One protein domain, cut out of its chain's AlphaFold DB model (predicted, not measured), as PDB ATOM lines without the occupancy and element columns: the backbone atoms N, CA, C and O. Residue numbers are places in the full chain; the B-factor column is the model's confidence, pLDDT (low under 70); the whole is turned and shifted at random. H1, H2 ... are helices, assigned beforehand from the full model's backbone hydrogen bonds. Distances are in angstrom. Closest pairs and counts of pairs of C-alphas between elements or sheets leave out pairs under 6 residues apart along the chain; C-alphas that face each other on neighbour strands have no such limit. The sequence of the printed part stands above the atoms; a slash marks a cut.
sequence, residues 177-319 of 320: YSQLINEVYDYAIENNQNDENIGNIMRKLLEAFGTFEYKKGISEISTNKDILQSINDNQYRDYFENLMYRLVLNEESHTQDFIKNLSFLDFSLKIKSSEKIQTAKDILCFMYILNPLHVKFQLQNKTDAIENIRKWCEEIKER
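What this domain is: This is residues 177 to 319 of the 320 residues of the protein "AAA_13 domain-containing protein" of Anaerofustis stercorihominis (UniProt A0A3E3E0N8). What shape do these helices make? H8 runs through the middle of a helical body, with H2 alongside it, H1 crossing both, H10 packed across H8 about perpendicular to it, and H9 packed on residues 284 to 288 of H8 at a steep tilt. H3 and H4 lie together at one side of the body, while H6 and H7 form a small arm whose residues 258 to 263 stick out. What is it made of, and how large is it? The printed part has 143 residues with ten named helices, H1 to H10 in chain order, and no named strand; its class is all helix, with mostly crossed packing. It is compact, with a radius of gyration of the C-alphas of 14.9 A and spans of 41 by 35 by 30 A.

How they stand to each other: What does the first helix meet? H1, residues 177 to 189, touches H2, residues 198 to 214, at a steep tilt of 50 degrees, opposite ways; their closest C-alphas, of Leu 180 and Leu 205, are 5.8 A apart. With residues 184 to 188 alone it touches the hub H8, residues 273 to 290, closest at the C-alphas of Ala 188 and Ile 277, 5.1 A. What else touches H8? H2 does, at a shallow tilt of 12 degrees, the same way, with the closest C-alphas, of Met 202 and Ala 280, 7.0 A apart. H10, residues 305 to 319, is about perpendicular to it at 75 degrees, with the closest C-alphas those of Cys 285 and Cys 313, 5.7 A. H9, residues 292 to 298, touches residues 284 to 288 of H8, closest at the C-alphas of Tyr 288 and Val 295, 5.7 A. Where are the shorter helices? H3, residues 225 to 229, only just touches H4, residues 234 to 242, with 3 pairs of C-alphas within 8 A, the closest those of Leu 228 and Arg 237, 5.8 A. H5, residues 246 to 249, touches residues 199 to 203 of H2, closest at the C-alphas of Gly 199 and Leu 249, 4.2 A. What of the arm and the helix backbones? H6, residues 255 to 260, and H7, residues 262 to 268, touch only at the corner, and only just, with 3 pairs of C-alphas within 8 A, the closest those of Phe 258 and Phe 264, 6.7 A. Every O i to N i+4 pair is within hydrogen-bond range in H1, H2, H3, H4, H6, H8 and H9; in H7 it is 2 of 3, in H10 10 of 11, and H5 is too short for such a pair.

Where its parts are: Where does the printed part begin and end? C-alpha 177, where H1 begins, is at (40.912, -23.262, 22.415), and C-alpha 319, where H10 ends, is at (43.735, -42.850, 44.912). How long are the longer helices? From first to last C-alpha H1 measures 19.0 A, H2 23.5 A, H8 25.9 A and H10 21.2 A.

The domain as a whole: How far does it reach? The two C-alphas farthest apart, of Lys 260 and Thr 303, are 45.0 A apart. Is it continuous? The printed part has no cut, and no link is long. Where is confidence low? The mean pLDDT of the printed part is 83.7, and residues 191 to 194 and 250 to 270 are under 70.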
ATOM      1  N   TYR A 177      40.973 -22.849  21.018       88.19
ATOM      2  CA  TYR A 177      40.912 -23.262  22.415       88.19
ATOM      3  C   TYR A 177      39.873 -24.368  22.666       88.19
ATOM      4  O   TYR A 177      40.183 -25.380  23.288       88.19
ATOM      5  N   SER A 178      38.656 -24.213  22.131       88.38
ATOM      6  CA  SER A 178      37.605 -25.234  22.218       88.38
ATOM      7  C   SER A 178      38.017 -26.538  21.534       88.38
ATOM      8  O   SER A 178      37.654 -27.610  22.000       88.38
ATOM      9  N   GLN A 179      38.795 -26.470  20.453       86.88
ATOM     10  CA  GLN A 179      39.352 -27.667  19.827       86.88
ATOM     11  C   GLN A 179      40.317 -28.396  20.772       86.88
ATOM     12  O   GLN A 179      40.150 -29.594  20.964       86.88
ATOM     13  N   LEU A 180      41.246 -27.680  21.421       92.00
ATOM     14  CA  LEU A 180      42.211 -28.285  22.350       92.00
ATOM     15  C   LEU A 180      41.514 -29.061  23.477       92.00
ATOM     16  O   LEU A 180      41.840 -30.216  23.716       92.00
ATOM     17  N   ILE A 181      40.524 -28.464  24.146       94.06
ATOM     18  CA  ILE A 181      39.819 -29.142  25.249       94.06
ATOM     19  C   ILE A 181      38.970 -30.328  24.778       94.06
ATOM     20  O   ILE A 181      38.905 -31.334  25.477       94.06
ATOM     21  N   ASN A 182      38.359 -30.248  23.589       91.31
ATOM     22  CA  ASN A 182      37.630 -31.386  23.021       91.31
ATOM     23  C   ASN A 182      38.585 -32.526  22.631       91.31
ATOM     24  O   ASN A 182      38.264 -33.674  22.896       91.31
ATOM     25  N   GLU A 183      39.763 -32.226  22.074       90.56
ATOM     26  CA  GLU A 183      40.784 -33.235  21.754       90.56
ATOM     27  C   GLU A 183      41.328 -33.925  23.013       90.56
ATOM     28  O   GLU A 183      41.474 -35.145  23.017       90.56
ATOM     29  N   VAL A 184      41.572 -33.175  24.097       93.81
ATOM     30  CA  VAL A 184      41.992 -33.753  25.387       93.81
ATOM     31  C   VAL A 184      40.894 -34.633  25.985       93.81
ATOM     32  O   VAL A 184      41.187 -35.724  26.467       93.81
ATOM     33  N   TYR A 185      39.632 -34.197  25.930       94.62
ATOM     34  CA  TYR A 185      38.498 -34.992  26.410       94.62
ATOM     35  C   TYR A 185      38.293 -36.271  25.593       94.62
ATOM     36  O   TYR A 185      38.144 -37.346  26.172       94.62
ATOM     37  N   ASP A 186      38.332 -36.173  24.265       91.50
ATOM     38  CA  ASP A 186      38.181 -37.330  23.383       91.50
ATOM     39  C   ASP A 186      39.311 -38.334  23.611       91.50
ATOM     40  O   ASP A 186      39.046 -39.523  23.738       91.50
ATOM     41  N   TYR A 187      40.549 -37.867  23.788       92.06
ATOM     42  CA  TYR A 187      41.677 -38.727  24.143       92.06
ATOM     43  C   TYR A 187      41.531 -39.380  25.532       92.06
ATOM     44  O   TYR A 187      41.901 -40.539  25.714       92.06
ATOM     45  N   ALA A 188      40.963 -38.675  26.518       92.44
ATOM     46  CA  ALA A 188      40.734 -39.219  27.860       92.44
ATOM     47  C   ALA A 188      39.702 -40.369  27.889       92.44
ATOM     48  O   ALA A 188      39.692 -41.158  28.841       92.44
ATOM     49  N   ILE A 189      38.843 -40.463  26.864       90.25
ATOM     50  CA  ILE A 189      37.811 -41.501  26.707       90.25
ATOM     51  C   ILE A 189      38.224 -42.573  25.701       90.25
ATOM     52  O   ILE A 189      38.058 -43.765  25.962       90.25
ATOM     53  N   GLU A 190      38.737 -42.160  24.545       72.31
ATOM     54  CA  GLU A 190      39.058 -43.018  23.412       72.31
ATOM     55  C   GLU A 190      40.568 -43.254  23.341       72.31
ATOM     56  O   GLU A 190      41.363 -42.472  22.816       72.31
ATOM     57  N   ASN A 191      40.960 -44.397  23.880       61.34
ATOM     58  CA  ASN A 191      42.333 -44.850  23.977       61.34
ATOM     59  C   ASN A 191      42.873 -45.262  22.589       61.34
ATOM     60  O   ASN A 191      42.692 -46.429  22.258       61.34
ATOM     61  N   ASN A 192      43.440 -44.348  21.764       55.91
ATOM     62  CA  ASN A 192      44.583 -44.624  20.837       55.91
ATOM     63  C   ASN A 192      44.824 -43.677  19.629       55.91
ATOM     64  O   ASN A 192      45.767 -43.929  18.884       55.91
ATOM     65  N   GLN A 193      44.053 -42.619  19.339       58.06
ATOM     66  CA  GLN A 193      44.207 -41.984  18.004       58.06
ATOM     67  C   GLN A 193      45.342 -40.948  17.839       58.06
ATOM     68  O   GLN A 193      45.682 -40.666  16.696       58.06
ATOM     69  N   ASN A 194      45.950 -40.395  18.903       64.19
ATOM     70  CA  ASN A 194      46.941 -39.297  18.791       64.19
ATOM     71  C   ASN A 194      47.975 -39.248  19.945       64.19
ATOM     72  O   ASN A 194      48.281 -38.174  20.465       64.19
ATOM     73  N   ASP A 195      48.506 -40.396  20.369       74.12
ATOM     74  CA  ASP A 195      49.353 -40.500  21.575       74.12
ATOM     75  C   ASP A 195      50.669 -39.694  21.518       74.12
ATOM     76  O   ASP A 195      51.192 -39.263  22.546       74.12
ATOM     77  N   GLU A 196      51.186 -39.450  20.313       72.25
ATOM     78  CA  GLU A 196      52.418 -38.678  20.098       72.25
ATOM     79  C   GLU A 196      52.208 -37.177  20.363       72.25
ATOM     80  O   GLU A 196      52.994 -36.546  21.058       72.25
ATOM     81  N   ASN A 197      51.091 -36.602  19.903       79.38
ATOM     82  CA  ASN A 197      50.862 -35.151  19.958       79.38
ATOM     83  C   ASN A 197      50.109 -34.678  21.215       79.38
ATOM     84  O   ASN A 197      49.985 -33.469  21.453       79.38
ATOM     85  N   ILE A 198      49.555 -35.599  22.011       87.44
ATOM     86  CA  ILE A 198      48.628 -35.249  23.093       87.44
ATOM     87  C   ILE A 198      49.280 -34.415  24.202       87.44
ATOM     88  O   ILE A 198      48.656 -33.470  24.688       87.44
ATOM     89  N   GLY A 199      50.545 -34.681  24.552       86.94
ATOM     90  CA  GLY A 199      51.288 -33.889  25.541       86.94
ATOM     91  C   GLY A 199      51.349 -32.409  25.152       86.94
ATOM     92  O   GLY A 199      51.043 -31.516  25.946       86.94
ATOM     93  N   ASN A 200      51.615 -32.143  23.874       85.19
ATOM     94  CA  ASN A 200      51.663 -30.796  23.322       85.19
ATOM     95  C   ASN A 200      50.285 -30.111  23.270       85.19
ATOM     96  O   ASN A 200      50.190 -28.892  23.456       85.19
ATOM     97  N   ILE A 201      49.215 -30.868  23.017       90.06
ATOM     98  CA  ILE A 201      47.829 -30.373  23.038       90.06
ATOM     99  C   ILE A 201      47.428 -29.990  24.471       90.06
ATOM    100  O   ILE A 201      46.967 -28.870  24.697       90.06
ATOM    101  N   MET A 202      47.673 -30.875  25.443       92.25
ATOM    102  CA  MET A 202      47.406 -30.646  26.867       92.25
ATOM    103  C   MET A 202      48.184 -29.437  27.415       92.25
ATOM    104  O   MET A 202      47.616 -28.610  28.132       92.25
ATOM    105  N   ARG A 203      49.453 -29.264  27.016       90.50
ATOM    106  CA  ARG A 203      50.254 -28.081  27.371       90.50
ATOM    107  C   ARG A 203      49.620 -26.786  26.871       90.50
ATOM    108  O   ARG A 203      49.393 -25.876  27.663       90.50
ATOM    109  N   LYS A 204      49.287 -26.713  25.577       91.62
ATOM    110  CA  LYS A 204      48.642 -25.530  24.972       91.62
ATOM    111  C   LYS A 204      47.295 -25.218  25.625       91.62
ATOM    112  O   LYS A 204      46.949 -24.047  25.775       91.62
ATOM    113  N   LEU A 205      46.540 -26.252  26.004       94.69
ATOM    114  CA  LEU A 205      45.268 -26.103  26.706       94.69
ATOM    115  C   LEU A 205      45.459 -25.416  28.065       94.69
ATOM    116  O   LEU A 205      44.789 -24.419  28.337       94.69
ATOM    117  N   LEU A 206      46.382 -25.923  28.887       93.25
ATOM    118  CA  LEU A 206      46.669 -25.364  30.209       93.25
ATOM    119  C   LEU A 206      47.318 -23.980  30.142       93.25
ATOM    120  O   LEU A 206      46.968 -23.117  30.940       93.25
ATOM    121  N   GLU A 207      48.217 -23.739  29.186       91.31
ATOM    122  CA  GLU A 207      48.792 -22.410  28.948       91.31
ATOM    123  C   GLU A 207      47.698 -21.385  28.639       91.31
ATOM    124  O   GLU A 207      47.655 -20.320  29.259       91.31
ATOM    125  N   ALA A 208      46.784 -21.711  27.720       93.00
ATOM    126  CA  ALA A 208      45.671 -20.831  27.394       93.00
ATOM    127  C   ALA A 208      44.745 -20.629  28.603       93.00
ATOM    128  O   ALA A 208      44.435 -19.489  28.939       93.00
ATOM    129  N   PHE A 209      44.354 -21.706  29.294       94.88
ATOM    130  CA  PHE A 209      43.505 -21.628  30.485       94.88
ATOM    131  C   PHE A 209      44.131 -20.755  31.585       94.88
ATOM    132  O   PHE A 209      43.514 -19.789  32.025       94.88
ATOM    133  N   GLY A 210      45.379 -21.030  31.968       92.50
ATOM    134  CA  GLY A 210      46.102 -20.272  32.990       92.50
ATOM    135  C   GLY A 210      46.326 -18.809  32.621       92.50
ATOM    136  O   GLY A 210      46.198 -17.927  33.474       92.50
ATOM    137  N   THR A 211      46.591 -18.529  31.341       93.19
ATOM    138  CA  THR A 211      46.723 -17.153  30.844       93.19
ATOM    139  C   THR A 211      45.413 -16.385  30.987       93.19
ATOM    140  O   THR A 211      45.435 -15.242  31.445       93.19
ATOM    141  N   PHE A 212      44.280 -16.989  30.617       91.38
ATOM    142  CA  PHE A 212      42.986 -16.304  30.636       91.38
ATOM    143  C   PHE A 212      42.396 -16.163  32.038       91.38
ATOM    144  O   PHE A 212      41.933 -15.077  32.377       91.38
ATOM    145  N   GLU A 213      42.439 -17.214  32.853       92.25
ATOM    146  CA  GLU A 213      41.838 -17.191  34.192       92.25
ATOM    147  C   GLU A 213      42.702 -16.412  35.194       92.25
ATOM    148  O   GLU A 213      42.180 -15.664  36.016       92.25
ATOM    149  N   TYR A 214      44.033 -16.546  35.110       93.31
ATOM    150  CA  TYR A 214      44.929 -16.099  36.184       93.31
ATOM    151  C   TYR A 214      46.132 -15.270  35.718       93.31
ATOM    152  O   TYR A 214      46.897 -14.787  36.552       93.31
ATOM    153  N   LYS A 215      46.328 -15.079  34.404       92.44
ATOM    154  CA  LYS A 215      47.555 -14.488  33.824       92.44
ATOM    155  C   LYS A 215      48.824 -15.232  34.254       92.44
ATOM    156  O   LYS A 215      49.868 -14.616  34.474       92.44
ATOM    157  N   LYS A 216      48.718 -16.553  34.403       91.56
ATOM    158  CA  LYS A 216      49.778 -17.431  34.902       91.56
ATOM    159  C   LYS A 216      50.200 -18.461  33.867       91.56
ATOM    160  O   LYS A 216      49.385 -18.934  33.077       91.56
ATOM    161  N   GLY A 217      51.482 -18.816  33.903       85.88
ATOM    162  CA  GLY A 217      52.007 -19.935  33.131       85.88
ATOM    163  C   GLY A 217      51.605 -21.283  33.728       85.88
ATOM    164  O   GLY A 217      51.136 -21.378  34.863       85.88
ATOM    165  N   ILE A 218      51.855 -22.349  32.971       83.38
ATOM    166  CA  ILE A 218      51.490 -23.718  33.346       83.38
ATOM    167  C   ILE A 218      52.114 -24.188  34.671       83.38
ATOM    168  O   ILE A 218      51.520 -24.977  35.384       83.38
ATOM    169  N   SER A 219      53.295 -23.695  35.048       76.75
ATOM    170  CA  SER A 219      53.918 -24.033  36.334       76.75
ATOM    171  C   SER A 219      53.243 -23.346  37.518       76.75
ATOM    172  O   SER A 219      53.168 -23.910  38.605       76.75
ATOM    173  N   GLU A 220      52.783 -22.115  37.318       85.12
ATOM    174  CA  GLU A 220      52.266 -21.266  38.385       85.12
ATOM    175  C   GLU A 220      50.818 -21.612  38.731       85.12
ATOM    176  O   GLU A 220      50.443 -21.484  39.891       85.12
ATOM    177  N   ILE A 221      50.013 -22.098  37.778       88.00
ATOM    178  CA  ILE A 221      48.602 -22.426  38.046       88.00
ATOM    179  C   ILE A 221      48.421 -23.503  39.118       88.00
ATOM    180  O   ILE A 221      47.440 -23.453  39.849       88.00
ATOM    181  N   SER A 222      49.363 -24.441  39.247       84.88
ATOM    182  CA  SER A 222      49.298 -25.520  40.238       84.88
ATOM    183  C   SER A 222      50.236 -25.326  41.430       84.88
ATOM    184  O   SER A 222      50.324 -26.205  42.266       84.88
ATOM    185  N   THR A 223      50.956 -24.204  41.529       86.62
ATOM    186  CA  THR A 223      51.882 -23.931  42.656       86.62
ATOM    187  C   THR A 223      51.647 -22.575  43.317       86.62
ATOM    188  O   THR A 223      52.172 -22.290  44.394       86.62
ATOM    189  N   ASN A 224      50.853 -21.706  42.690       91.25
ATOM    190  CA  ASN A 224      50.473 -20.435  43.272       91.25
ATOM    191  C   ASN A 224      49.480 -20.661  44.420       91.25
ATOM    192  O   ASN A 224      48.401 -21.224  44.230       91.25
ATOM    193  N   LYS A 225      49.842 -20.170  45.607       89.25
ATOM    194  CA  LYS A 225      49.060 -20.360  46.834       89.25
ATOM    195  C   LYS A 225      47.651 -19.779  46.747       89.25
ATOM    196  O   LYS A 225      46.736 -20.407  47.260       89.25
ATOM    197  N   ASP A 226      47.465 -18.636  46.090       91.19
ATOM    198  CA  ASP A 226      46.154 -17.984  45.995       91.19
ATOM    199  C   ASP A 226      45.199 -18.807  45.116       91.19
ATOM    200  O   ASP A 226      44.036 -19.008  45.465       91.19
ATOM    201  N   ILE A 227      45.709 -19.368  44.012       91.00
ATOM    202  CA  ILE A 227      44.942 -20.273  43.140       91.00
ATOM    203  C   ILE A 227      44.610 -21.568  43.887       91.00
ATOM    204  O   ILE A 227      43.457 -21.989  43.907       91.00
ATOM    205  N   LEU A 228      45.587 -22.179  44.558       89.12
ATOM    206  CA  LEU A 228      45.374 -23.406  45.331       89.12
ATOM    207  C   LEU A 228      44.386 -23.207  46.491       89.12
ATOM    208  O   LEU A 228      43.591 -24.099  46.789       89.12
ATOM    209  N   GLN A 229      44.382 -22.033  47.126       90.06
ATOM    210  CA  GLN A 229      43.419 -21.682  48.173       90.06
ATOM    211  C   GLN A 229      41.983 -21.552  47.653       90.06
ATOM    212  O   GLN A 229      41.055 -21.771  48.428       90.06
ATOM    213  N   SER A 230      41.787 -21.265  46.361       90.19
ATOM    214  CA  SER A 230      40.451 -21.258  45.744       90.19
ATOM    215  C   SER A 230      39.820 -22.655  45.651       90.19
ATOM    216  O   SER A 230      38.602 -22.781  45.531       90.19
ATOM    217  N   ILE A 231      40.632 -23.713  45.757       91.31
ATOM    218  CA  ILE A 231      40.163 -25.096  45.824       91.31
ATOM    219  C   ILE A 231      39.707 -25.379  47.257       91.31
ATOM    220  O   ILE A 231      40.521 -25.398  48.182       91.31
ATOM    221  N   ASN A 232      38.404 -25.607  47.440       88.88
ATOM    222  CA  ASN A 232      37.803 -25.819  48.763       88.88
ATOM    223  C   ASN A 232      38.244 -27.131  49.436       88.88
ATOM    224  O   ASN A 232      38.304 -27.205  50.660       88.88
ATOM    225  N   ASP A 233      38.516 -28.168  48.645       90.62
ATOM    226  CA  ASP A 233      38.863 -29.497  49.144       90.62
ATOM    227  C   ASP A 233      40.381 -29.628  49.346       90.62
ATOM    228  O   ASP A 233      41.164 -29.477  48.403       90.62
ATOM    229  N   ASN A 234      40.802 -29.921  50.579       88.38
ATOM    230  CA  ASN A 234      42.218 -30.039  50.925       88.38
ATOM    231  C   ASN A 234      42.903 -31.228  50.232       88.38
ATOM    232  O   ASN A 234      44.087 -31.119  49.927       88.38
ATOM    233  N   GLN A 235      42.185 -32.326  49.951       88.94
ATOM    234  CA  GLN A 235      42.765 -33.483  49.253       88.94
ATOM    235  C   GLN A 235      43.097 -33.128  47.803       88.94
ATOM    236  O   GLN A 235      44.182 -33.436  47.316       88.94
ATOM    237  N   TYR A 236      42.200 -32.406  47.122       90.75
ATOM    238  CA  TYR A 236      42.480 -31.912  45.772       90.75
ATOM    239  C   TYR A 236      43.611 -30.891  45.759       90.75
ATOM    240  O   TYR A 236      44.439 -30.921  44.852       90.75
ATOM    241  N   ARG A 237      43.660 -29.997  46.752       90.06
ATOM    242  CA  ARG A 237      44.738 -29.011  46.850       90.06
ATOM    243  C   ARG A 237      46.104 -29.689  46.920       90.06
ATOM    244  O   ARG A 237      46.962 -29.364  46.107       90.06
ATOM    245  N   ASP A 238      46.265 -30.638  47.840       88.62
ATOM    246  CA  ASP A 238      47.521 -31.371  48.024       88.62
ATOM    247  C   ASP A 238      47.893 -32.183  46.774       88.62
ATOM    248  O   ASP A 238      49.027 -32.132  46.301       88.62
ATOM    249  N   TYR A 239      46.916 -32.851  46.159       90.62
ATOM    250  CA  TYR A 239      47.140 -33.606  44.932       90.62
ATOM    251  C   TYR A 239      47.646 -32.739  43.780       90.62
ATOM    252  O   TYR A 239      48.682 -33.040  43.189       90.62
ATOM    253  N   PHE A 240      46.940 -31.652  43.452       89.75
ATOM    254  CA  PHE A 240      47.298 -30.816  42.304       89.75
ATOM    255  C   PHE A 240      48.540 -29.960  42.552       89.75
ATOM    256  O   PHE A 240      49.254 -29.671  41.591       89.75
ATOM    257  N   GLU A 241      48.835 -29.603  43.805       88.75
ATOM    258  CA  GLU A 241      50.101 -28.959  44.174       88.75
ATOM    259  C   GLU A 241      51.305 -29.850  43.835       88.75
ATOM    260  O   GLU A 241      52.312 -29.372  43.302       88.75
ATOM    261  N   ASN A 242      51.164 -31.159  44.062       86.50
ATOM    262  CA  ASN A 242      52.228 -32.144  43.876       86.50
ATOM    263  C   ASN A 242      52.167 -32.897  42.532       86.50
ATOM    264  O   ASN A 242      53.088 -33.651  42.203       86.50
ATOM    265  N   LEU A 243      51.121 -32.699  41.722       84.25
ATOM    266  CA  LEU A 243      50.950 -33.397  40.449       84.25
ATOM    267  C   LEU A 243      51.997 -32.939  39.422       84.25
ATOM    268  O   LEU A 243      51.935 -31.844  38.857       84.25
ATOM    269  N   MET A 244      52.933 -33.828  39.095       80.69
ATOM    270  CA  MET A 244      54.015 -33.578  38.134       80.69
ATOM    271  C   MET A 244      53.593 -33.795  36.671       80.69
ATOM    272  O   MET A 244      54.369 -34.304  35.860       80.69
ATOM    273  N   TYR A 245      52.388 -33.350  36.293       78.81
ATOM    274  CA  TYR A 245      51.853 -33.496  34.930       78.81
ATOM    275  C   TYR A 245      52.788 -32.904  33.860       78.81
ATOM    276  O   TYR A 245      52.852 -33.398  32.740       78.81
ATOM    277  N   ARG A 246      53.598 -31.896  34.212       73.94
ATOM    278  CA  ARG A 246      54.607 -31.274  33.334       73.94
ATOM    279  C   ARG A 246      55.587 -32.270  32.709       73.94
ATOM    280  O   ARG A 246      56.018 -32.045  31.583       73.94
ATOM    281  N   LEU A 247      55.918 -33.358  33.401       73.50
ATOM    282  CA  LEU A 247      56.805 -34.395  32.869       73.50
ATOM    283  C   LEU A 247      56.216 -35.082  31.628       73.50
ATOM    284  O   LEU A 247      56.956 -35.398  30.705       73.50
ATOM    285  N   VAL A 248      54.889 -35.224  31.584       75.38
ATOM    286  CA  VAL A 248      54.132 -35.778  30.452       75.38
ATOM    287  C   VAL A 248      53.912 -34.730  29.354       75.38
ATOM    288  O   VAL A 248      53.838 -35.046  28.172       75.38
ATOM    289  N   LEU A 249      53.812 -33.450  29.720       74.12
ATOM    290  CA  LEU A 249      53.529 -32.363  28.773       74.12
ATOM    291  C   LEU A 249      54.751 -31.870  27.990       74.12
ATOM    292  O   LEU A 249      54.600 -31.263  26.929       74.12
ATOM    293  N   ASN A 250      55.948 -32.106  28.519       67.81
ATOM    294  CA  ASN A 250      57.204 -31.577  27.991       67.81
ATOM    295  C   ASN A 250      57.890 -32.500  26.965       67.81
ATOM    296  O   ASN A 250      59.029 -32.222  26.589       67.81
ATOM    297  N   GLU A 251      57.224 -33.562  26.495       58.41
ATOM    298  CA  GLU A 251      57.798 -34.556  25.568       58.41
ATOM    299  C   GLU A 251      58.356 -33.947  24.261       58.41
ATOM    300  O   GLU A 251      59.313 -34.483  23.710       58.41
ATOM    301  N   GLU A 252      57.833 -32.804  23.792       53.25
ATOM    302  CA  GLU A 252      58.175 -32.252  22.465       53.25
ATOM    303  C   GLU A 252      58.692 -30.795  22.462       53.25
ATOM    304  O   GLU A 252      59.175 -30.313  21.437       53.25
ATOM    305  N   SER A 253      58.588 -30.040  23.566       51.66
ATOM    306  CA  SER A 253      58.723 -28.566  23.538       51.66
ATOM    307  C   SER A 253      60.064 -27.992  24.003       51.66
ATOM    308  O   SER A 253      60.262 -26.780  23.901       51.66
ATOM    309  N   HIS A 254      60.999 -28.814  24.485       52.75
ATOM    310  CA  HIS A 254      62.287 -28.341  25.003       52.75
ATOM    311  C   HIS A 254      63.472 -28.987  24.290       52.75
ATOM    312  O   HIS A 254      64.192 -29.808  24.851       52.75
ATOM    313  N   THR A 255      63.760 -28.514  23.075       51.25
ATOM    314  CA  THR A 255      65.039 -28.779  22.390       51.25
ATOM    315  C   THR A 255      66.239 -28.430  23.285       51.25
ATOM    316  O   THR A 255      67.283 -29.065  23.210       51.25
ATOM    317  N   GLN A 256      66.090 -27.452  24.185       50.66
ATOM    318  CA  GLN A 256      67.122 -27.076  25.148       50.66
ATOM    319  C   GLN A 256      67.390 -28.157  26.211       50.66
ATOM    320  O   GLN A 256      68.553 -28.430  26.502       50.66
ATOM    321  N   ASP A 257      66.351 -28.758  26.793       51.62
ATOM    322  CA  ASP A 257      66.513 -29.799  27.819       51.62
ATOM    323  C   ASP A 257      66.914 -31.136  27.183       51.62
ATOM    324  O   ASP A 257      67.752 -31.850  27.731       51.62
ATOM    325  N   PHE A 258      66.431 -31.386  25.962       53.44
ATOM    326  CA  PHE A 258      66.887 -32.445  25.058       53.44
ATOM    327  C   PHE A 258      68.398 -32.375  24.777       53.44
ATOM    328  O   PHE A 258      69.085 -33.388  24.864       53.44
ATOM    329  N   ILE A 259      68.947 -31.185  24.485       54.09
ATOM    330  CA  ILE A 259      70.395 -31.005  24.252       54.09
ATOM    331  C   ILE A 259      71.197 -31.170  25.555       54.09
ATOM    332  O   ILE A 259      72.348 -31.600  25.519       54.09
ATOM    333  N   LYS A 260      70.614 -30.820  26.707       56.78
ATOM    334  CA  LYS A 260      71.312 -30.831  28.001       56.78
ATOM    335  C   LYS A 260      71.335 -32.200  28.685       56.78
ATOM    336  O   LYS A 260      72.295 -32.466  29.398       56.78
ATOM    337  N   ASN A 261      70.325 -33.054  28.491       57.03
ATOM    338  CA  ASN A 261      70.170 -34.297  29.254       57.03
ATOM    339  C   ASN A 261      69.723 -35.480  28.379       57.03
ATOM    340  O   ASN A 261      68.531 -35.668  28.136       57.03
ATOM    341  N   LEU A 262      70.666 -36.355  28.001       53.38
ATOM    342  CA  LEU A 262      70.378 -37.608  27.279       53.38
ATOM    343  C   LEU A 262      69.392 -38.523  28.043       53.38
ATOM    344  O   LEU A 262      68.606 -39.237  27.430       53.38
ATOM    345  N   SER A 263      69.397 -38.467  29.380       55.09
ATOM    346  CA  SER A 263      68.517 -39.250  30.262       55.09
ATOM    347  C   SER A 263      67.043 -38.833  30.216       55.09
ATOM    348  O   SER A 263      66.177 -39.620  30.595       55.09
ATOM    349  N   PHE A 264      66.734 -37.618  29.752       52.78
ATOM    350  CA  PHE A 264      65.354 -37.155  29.591       52.78
ATOM    351  C   PHE A 264      64.656 -37.870  28.423       52.78
ATOM    352  O   PHE A 264      63.466 -38.164  28.507       52.78
ATOM    353  N   LEU A 265      65.423 -38.232  27.386       50.66
ATOM    354  CA  LEU A 265      64.961 -39.010  26.233       50.66
ATOM    355  C   LEU A 265      64.478 -40.405  26.649       50.66
ATOM    356  O   LEU A 265      63.426 -40.869  26.224       50.66
ATOM    357  N   ASP A 266      65.226 -41.044  27.548       54.94
ATOM    358  CA  ASP A 266      64.870 -42.353  28.091       54.94
ATOM    359  C   ASP A 266      63.631 -42.301  28.987       54.94
ATOM    360  O   ASP A 266      62.999 -43.332  29.195       54.94
ATOM    361  N   PHE A 267      63.305 -41.142  29.563       59.16
ATOM    362  CA  PHE A 267      62.138 -40.973  30.422       59.16
ATOM    363  C   PHE A 267      60.873 -40.690  29.607       59.16
ATOM    364  O   PHE A 267      59.876 -41.377  29.810       59.16
ATOM    365  N   SER A 268      60.912 -39.753  28.652       58.25
ATOM    366  CA  SER A 268      59.755 -39.444  27.795       58.25
ATOM    367  C   SER A 268      59.316 -40.649  26.958       58.25
ATOM    368  O   SER A 268      58.126 -40.922  26.850       58.25
ATOM    369  N   LEU A 269      60.265 -41.447  26.456       59.28
ATOM    370  CA  LEU A 269      59.978 -42.693  25.731       59.28
ATOM    371  C   LEU A 269      59.401 -43.814  26.619       59.28
ATOM    372  O   LEU A 269      58.923 -44.820  26.095       59.28
ATOM    373  N   LYS A 270      59.458 -43.678  27.951       66.00
ATOM    374  CA  LYS A 270      58.934 -44.666  28.913       66.00
ATOM    375  C   LYS A 270      57.543 -44.330  29.438       66.00
ATOM    376  O   LYS A 270      56.953 -45.198  30.086       66.00
ATOM    377  N   ILE A 271      57.027 -43.127  29.175       73.62
ATOM    378  CA  ILE A 271      55.684 -42.738  29.611       73.62
ATOM    379  C   ILE A 271      54.672 -43.570  28.828       73.62
ATOM    380  O   ILE A 271      54.602 -43.524  27.599       73.62
ATOM    381  N   LYS A 272      53.888 -44.368  29.547       80.31
ATOM    382  CA  LYS A 272      52.885 -45.244  28.939       80.31
ATOM    383  C   LYS A 272      51.674 -44.422  28.510       80.31
ATOM    384  O   LYS A 272      51.273 -43.490  29.205       80.31
ATOM    385  N   SER A 273      50.984 -44.850  27.454       82.69
ATOM    386  CA  SER A 273      49.720 -44.232  27.023       82.69
ATOM    387  C   SER A 273      48.686 -44.167  28.161       82.69
ATOM    388  O   SER A 273      47.935 -43.205  28.277       82.69
ATOM    389  N   SER A 274      48.696 -45.132  29.089       85.44
ATOM    390  CA  SER A 274      47.851 -45.097  30.292       85.44
ATOM    391  C   SER A 274      48.142 -43.910  31.220       85.44
ATOM    392  O   SER A 274      47.217 -43.354  31.806       85.44
ATOM    393  N   GLU A 275      49.408 -43.511  31.358       86.00
ATOM    394  CA  GLU A 275      49.820 -42.361  32.176       86.00
ATOM    395  C   GLU A 275      49.439 -41.043  31.492       86.00
ATOM    396  O   GLU A 275      48.994 -40.103  32.153       86.00
ATOM    397  N   LYS A 276      49.520 -40.995  30.156       88.19
ATOM    398  CA  LYS A 276      49.042 -39.865  29.346       88.19
ATOM    399  C   LYS A 276      47.530 -39.682  29.451       88.19
ATOM    400  O   LYS A 276      47.070 -38.565  29.678       88.19
ATOM    401  N   ILE A 277      46.753 -40.763  29.361       91.25
ATOM    402  CA  ILE A 277      45.292 -40.736  29.566       91.25
ATOM    403  C   ILE A 277      44.961 -40.257  30.969       91.25
ATOM    404  O   ILE A 277      44.073 -39.425  31.144       91.25
ATOM    405  N   GLN A 278      45.681 -40.765  31.969       91.12
ATOM    406  CA  GLN A 278      45.472 -40.342  33.341       91.12
ATOM    407  C   GLN A 278      45.745 -38.842  33.504       91.12
ATOM    408  O   GLN A 278      44.897 -38.118  34.015       91.12
ATOM    409  N   THR A 279      46.850 -38.361  32.938       91.81
ATOM    410  CA  THR A 279      47.191 -36.935  32.924       91.81
ATOM    411  C   THR A 279      46.117 -36.094  32.231       91.81
ATOM    412  O   THR A 279      45.748 -35.037  32.736       91.81
ATOM    413  N   ALA A 280      45.561 -36.559  31.107       94.06
ATOM    414  CA  ALA A 280      44.469 -35.873  30.418       94.06
ATOM    415  C   ALA A 280      43.225 -35.731  31.309       94.06
ATOM    416  O   ALA A 280      42.635 -34.648  31.376       94.06
ATOM    417  N   LYS A 281      42.858 -36.792  32.039       95.25
ATOM    418  CA  LYS A 281      41.763 -36.756  33.019       95.25
ATOM    419  C   LYS A 281      42.058 -35.773  34.147       95.25
ATOM    420  O   LYS A 281      41.217 -34.925  34.431       95.25
ATOM    421  N   ASP A 282      43.251 -35.834  34.734       94.25
ATOM    422  CA  ASP A 282      43.640 -34.971  35.854       94.25
ATOM    423  C   ASP A 282      43.633 -33.491  35.461       94.25
ATOM    424  O   ASP A 282      43.158 -32.650  36.222       94.25
ATOM    425  N   ILE A 283      44.064 -33.162  34.239       95.00
ATOM    426  CA  ILE A 283      44.005 -31.801  33.691       95.00
ATOM    427  C   ILE A 283      42.560 -31.310  33.561       95.00
ATOM    428  O   ILE A 283      42.256 -30.182  33.955       95.00
ATOM    429  N   LEU A 284      41.657 -32.141  33.036       97.00
ATOM    430  CA  LEU A 284      40.240 -31.783  32.907       97.00
ATOM    431  C   LEU A 284      39.570 -31.627  34.279       97.00
ATOM    432  O   LEU A 284      38.810 -30.676  34.472       97.00
ATOM    433  N   CYS A 285      39.892 -32.500  35.237       96.62
ATOM    434  CA  CYS A 285      39.467 -32.383  36.632       96.62
ATOM    435  C   CYS A 285      39.963 -31.078  37.258       96.62
ATOM    436  O   CYS A 285      39.172 -30.347  37.851       96.62
ATOM    437  N   PHE A 286      41.245 -30.750  37.084       95.12
ATOM    438  CA  PHE A 286      41.845 -29.532  37.621       95.12
ATOM    439  C   PHE A 286      41.149 -28.276  37.087       95.12
ATOM    440  O   PHE A 286      40.721 -27.415  37.857       95.12
ATOM    441  N   MET A 287      40.959 -28.203  35.767       96.25
ATOM    442  CA  MET A 287      40.229 -27.107  35.129       96.25
ATOM    443  C   MET A 287      38.781 -27.016  35.622       96.25
ATOM    444  O   MET A 287      38.283 -25.915  35.849       96.25
ATOM    445  N   TYR A 288      38.102 -28.156  35.795       96.94
ATOM    446  CA  TYR A 288      36.716 -28.199  36.259       96.94
ATOM    447  C   TYR A 288      36.580 -27.762  37.718       96.94
ATOM    448  O   TYR A 288      35.646 -27.035  38.036       96.94
ATOM    449  N   ILE A 289      37.511 -28.150  38.591       95.06
ATOM    450  CA  ILE A 289      37.532 -27.739  40.002       95.06
ATOM    451  C   ILE A 289      37.744 -26.227  40.124       95.06
ATOM    452  O   ILE A 289      37.070 -25.583  40.925       95.06
ATOM    453  N   LEU A 290      38.639 -25.658  39.312       94.25
ATOM    454  CA  LEU A 290      38.911 -24.221  39.313       94.25
ATOM    455  C   LEU A 290      37.778 -23.402  38.679       94.25
ATOM    456  O   LEU A 290      37.439 -22.335  39.183       94.25
ATOM    457  N   ASN A 291      37.189 -23.875  37.576       95.62
ATOM    458  CA  ASN A 291      36.102 -23.174  36.896       95.62
ATOM    459  C   ASN A 291      35.110 -24.153  36.219       95.62
ATOM    460  O   ASN A 291      35.223 -24.453  35.021       95.62
ATOM    461  N   PRO A 292      34.078 -24.619  36.952       95.31
ATOM    462  CA  PRO A 292      33.119 -25.598  36.440       95.31
ATOM    463  C   PRO A 292      32.299 -25.093  35.245       95.31
ATOM    464  O   PRO A 292      31.991 -25.855  34.325       95.31
ATOM    465  N   LEU A 293      31.917 -23.807  35.254       95.81
ATOM    466  CA  LEU A 293      31.102 -23.209  34.192       95.81
ATOM    467  C   LEU A 293      31.879 -23.126  32.882       95.81
ATOM    468  O   LEU A 293      31.323 -23.438  31.827       95.81
ATOM    469  N   HIS A 294      33.159 -22.760  32.949       94.50
ATOM    470  CA  HIS A 294      34.036 -22.727  31.785       94.50
ATOM    471  C   HIS A 294      34.096 -24.090  31.093       94.50
ATOM    472  O   HIS A 294      33.748 -24.197  29.917       94.50
ATOM    473  N   VAL A 295      34.440 -25.151  31.829       95.88
ATOM    474  CA  VAL A 295      34.522 -26.511  31.268       95.88
ATOM    475  C   VAL A 295      33.167 -26.972  30.716       95.88
ATOM    476  O   VAL A 295      33.111 -27.518  29.612       95.88
ATOM    477  N   LYS A 296      32.063 -26.672  31.415       95.00
ATOM    478  CA  LYS A 296      30.696 -26.975  30.958       95.00
ATOM    479  C   LYS A 296      30.375 -26.369  29.595       95.00
ATOM    480  O   LYS A 296      29.853 -27.074  28.736       95.00
ATOM    481  N   PHE A 297      30.679 -25.091  29.370       92.50
ATOM    482  CA  PHE A 297      30.403 -24.454  28.080       92.50
ATOM    483  C   PHE A 297      31.324 -24.953  26.964       92.50
ATOM    484  O   PHE A 297      30.880 -25.108  25.826       92.50
ATOM    485  N   GLN A 298      32.588 -25.247  27.274       92.69
ATOM    486  CA  GLN A 298      33.536 -25.757  26.280       92.69
ATOM    487  C   GLN A 298      33.199 -27.175  25.791       92.69
ATOM    488  O   GLN A 298      33.415 -27.490  24.617       92.69
ATOM    489  N   LEU A 299      32.640 -28.013  26.669       93.12
ATOM    490  CA  LEU A 299      32.264 -29.401  26.380       93.12
ATOM    491  C   LEU A 299      30.748 -29.593  26.202       93.12
ATOM    492  O   LEU A 299      30.271 -30.722  26.183       93.12
ATOM    493  N   GLN A 300      29.978 -28.521  25.995       89.44
ATOM    494  CA  GLN A 300      28.509 -28.579  25.891       89.44
ATOM    495  C   GLN A 300      27.974 -29.501  24.778       89.44
ATOM    496  O   GLN A 300      26.828 -29.932  24.829       89.44
ATOM    497  N   ASN A 301      28.792 -29.795  23.763       86.50
ATOM    498  CA  ASN A 301      28.432 -30.687  22.658       86.50
ATOM    499  C   ASN A 301      28.710 -32.174  22.966       86.50
ATOM    500  O   ASN A 301      28.513 -33.015  22.090       86.50
ATOM    501  N   LYS A 302      29.216 -32.496  24.162       88.19
ATOM    502  CA  LYS A 302      29.573 -33.845  24.612       88.19
ATOM    503  C   LYS A 302      28.655 -34.218  25.781       88.19
ATOM    504  O   LYS A 302      28.841 -33.728  26.890       88.19
ATOM    505  N   THR A 303      27.659 -35.061  25.511       85.06
ATOM    506  CA  THR A 303      26.520 -35.326  26.410       85.06
ATOM    507  C   THR A 303      26.943 -35.757  27.818       85.06
ATOM    508  O   THR A 303      26.413 -35.230  28.790       85.06
ATOM    509  N   ASP A 304      27.973 -36.603  27.923       91.75
ATOM    510  CA  ASP A 304      28.389 -37.219  29.195       91.75
ATOM    511  C   ASP A 304      29.649 -36.576  29.800       91.75
ATOM    512  O   ASP A 304      30.200 -37.060  30.788       91.75
ATOM    513  N   ALA A 305      30.143 -35.472  29.226       93.56
ATOM    514  CA  ALA A 305      31.458 -34.941  29.584       93.56
ATOM    515  C   ALA A 305      31.584 -34.502  31.034       93.56
ATOM    516  O   ALA A 305      32.573 -34.806  31.696       93.56
ATOM    517  N   ILE A 306      30.572 -33.811  31.543       96.69
ATOM    518  CA  ILE A 306      30.596 -33.314  32.917       96.69
ATOM    519  C   ILE A 306      30.393 -34.445  33.922       96.69
ATOM    520  O   ILE A 306      30.979 -34.404  35.001       96.69
ATOM    521  N   GLU A 307      29.622 -35.472  33.574       95.69
ATOM    522  CA  GLU A 307      29.454 -36.652  34.424       95.69
ATOM    523  C   GLU A 307      30.748 -37.468  34.495       95.69
ATOM    524  O   GLU A 307      31.191 -37.814  35.590       95.69
ATOM    525  N   ASN A 308      31.416 -37.664  33.356       96.25
ATOM    526  CA  ASN A 308      32.721 -38.319  33.286       96.25
ATOM    527  C   ASN A 308      33.778 -37.578  34.111       96.25
ATOM    528  O   ASN A 308      34.456 -38.199  34.925       96.25
ATOM    529  N   ILE A 309      33.882 -36.252  33.962       96.94
ATOM    530  CA  ILE A 309      34.854 -35.452  34.720       96.94
ATOM    531  C   ILE A 309      34.566 -35.511  36.222       96.94
ATOM    532  O   ILE A 309      35.490 -35.694  37.007       96.94
ATOM    533  N   ARG A 310      33.296 -35.432  36.642       95.81
ATOM    534  CA  ARG A 310      32.932 -35.596  38.060       95.81
ATOM    535  C   ARG A 310      33.336 -36.963  38.595       95.81
ATOM    536  O   ARG A 310      33.902 -37.036  39.677       95.81
ATOM    537  N   LYS A 311      33.094 -38.029  37.828       95.94
ATOM    538  CA  LYS A 311      33.531 -39.376  38.200       95.94
ATOM    539  C   LYS A 311      35.051 -39.440  38.357       95.94
ATOM    540  O   LYS A 311      35.527 -39.960  39.356       95.94
ATOM    541  N   TRP A 312      35.810 -38.863  37.427       96.25
ATOM    542  CA  TRP A 312      37.272 -38.813  37.528       96.25
ATOM    543  C   TRP A 312      37.753 -37.992  38.732       96.25
ATOM    544  O   TRP A 312      38.746 -38.367  39.350       96.25
ATOM    545  N   CYS A 313      37.051 -36.917  39.112       94.38
ATOM    546  CA  CYS A 313      37.328 -36.185  40.350       94.38
ATOM    547  C   CYS A 313      37.155 -37.077  41.591       94.38
ATOM    548  O   CYS A 313      37.977 -37.005  42.502       94.38
ATOM    549  N   GLU A 314      36.121 -37.917  41.648       93.38
ATOM    550  CA  GLU A 314      35.948 -38.868  42.756       93.38
ATOM    551  C   GLU A 314      37.020 -39.970  42.725       93.38
ATOM    552  O   GLU A 314      37.634 -40.259  43.747       93.38
ATOM    553  N   GLU A 315      37.362 -40.496  41.544       92.44
ATOM    554  CA  GLU A 315      38.456 -41.470  41.384       92.44
ATOM    555  C   GLU A 315      39.812 -40.909  41.857       92.44
ATOM    556  O   GLU A 315      40.681 -41.671  42.271       92.44
ATOM    557  N   ILE A 316      40.050 -39.594  41.765       90.06
ATOM    558  CA  ILE A 316      41.255 -38.961  42.335       90.06
ATOM    559  C   ILE A 316      41.269 -39.135  43.858       90.06
ATOM    560  O   ILE A 316      42.294 -39.527  44.405       90.06
ATOM    561  N   LYS A 317      40.137 -38.918  44.536       84.69
ATOM    562  CA  LYS A 317      40.031 -39.078  45.995       84.69
ATOM    563  C   LYS A 317      40.229 -40.514  46.453       84.69
ATOM    564  O   LYS A 317      40.782 -40.734  47.516       84.69
ATOM    565  N   GLU A 318      39.797 -41.485  45.656       85.25
ATOM    566  CA  GLU A 318      40.007 -42.904  45.964       85.25
ATOM    567  C   GLU A 318      41.483 -43.331  45.857       85.25
ATOM    568  O   GLU A 318      41.858 -44.385  46.371       85.25
ATOM    569  N   ARG A 319      42.322 -42.540  45.174       78.19
ATOM    570  CA  ARG A 319      43.735 -42.850  44.912       78.19
ATOM    571  C   ARG A 319      44.721 -42.192  45.874       78.19
ATOM    572  O   ARG A 319      45.889 -42.585  45.851       78.19
TER     573      ARG A 319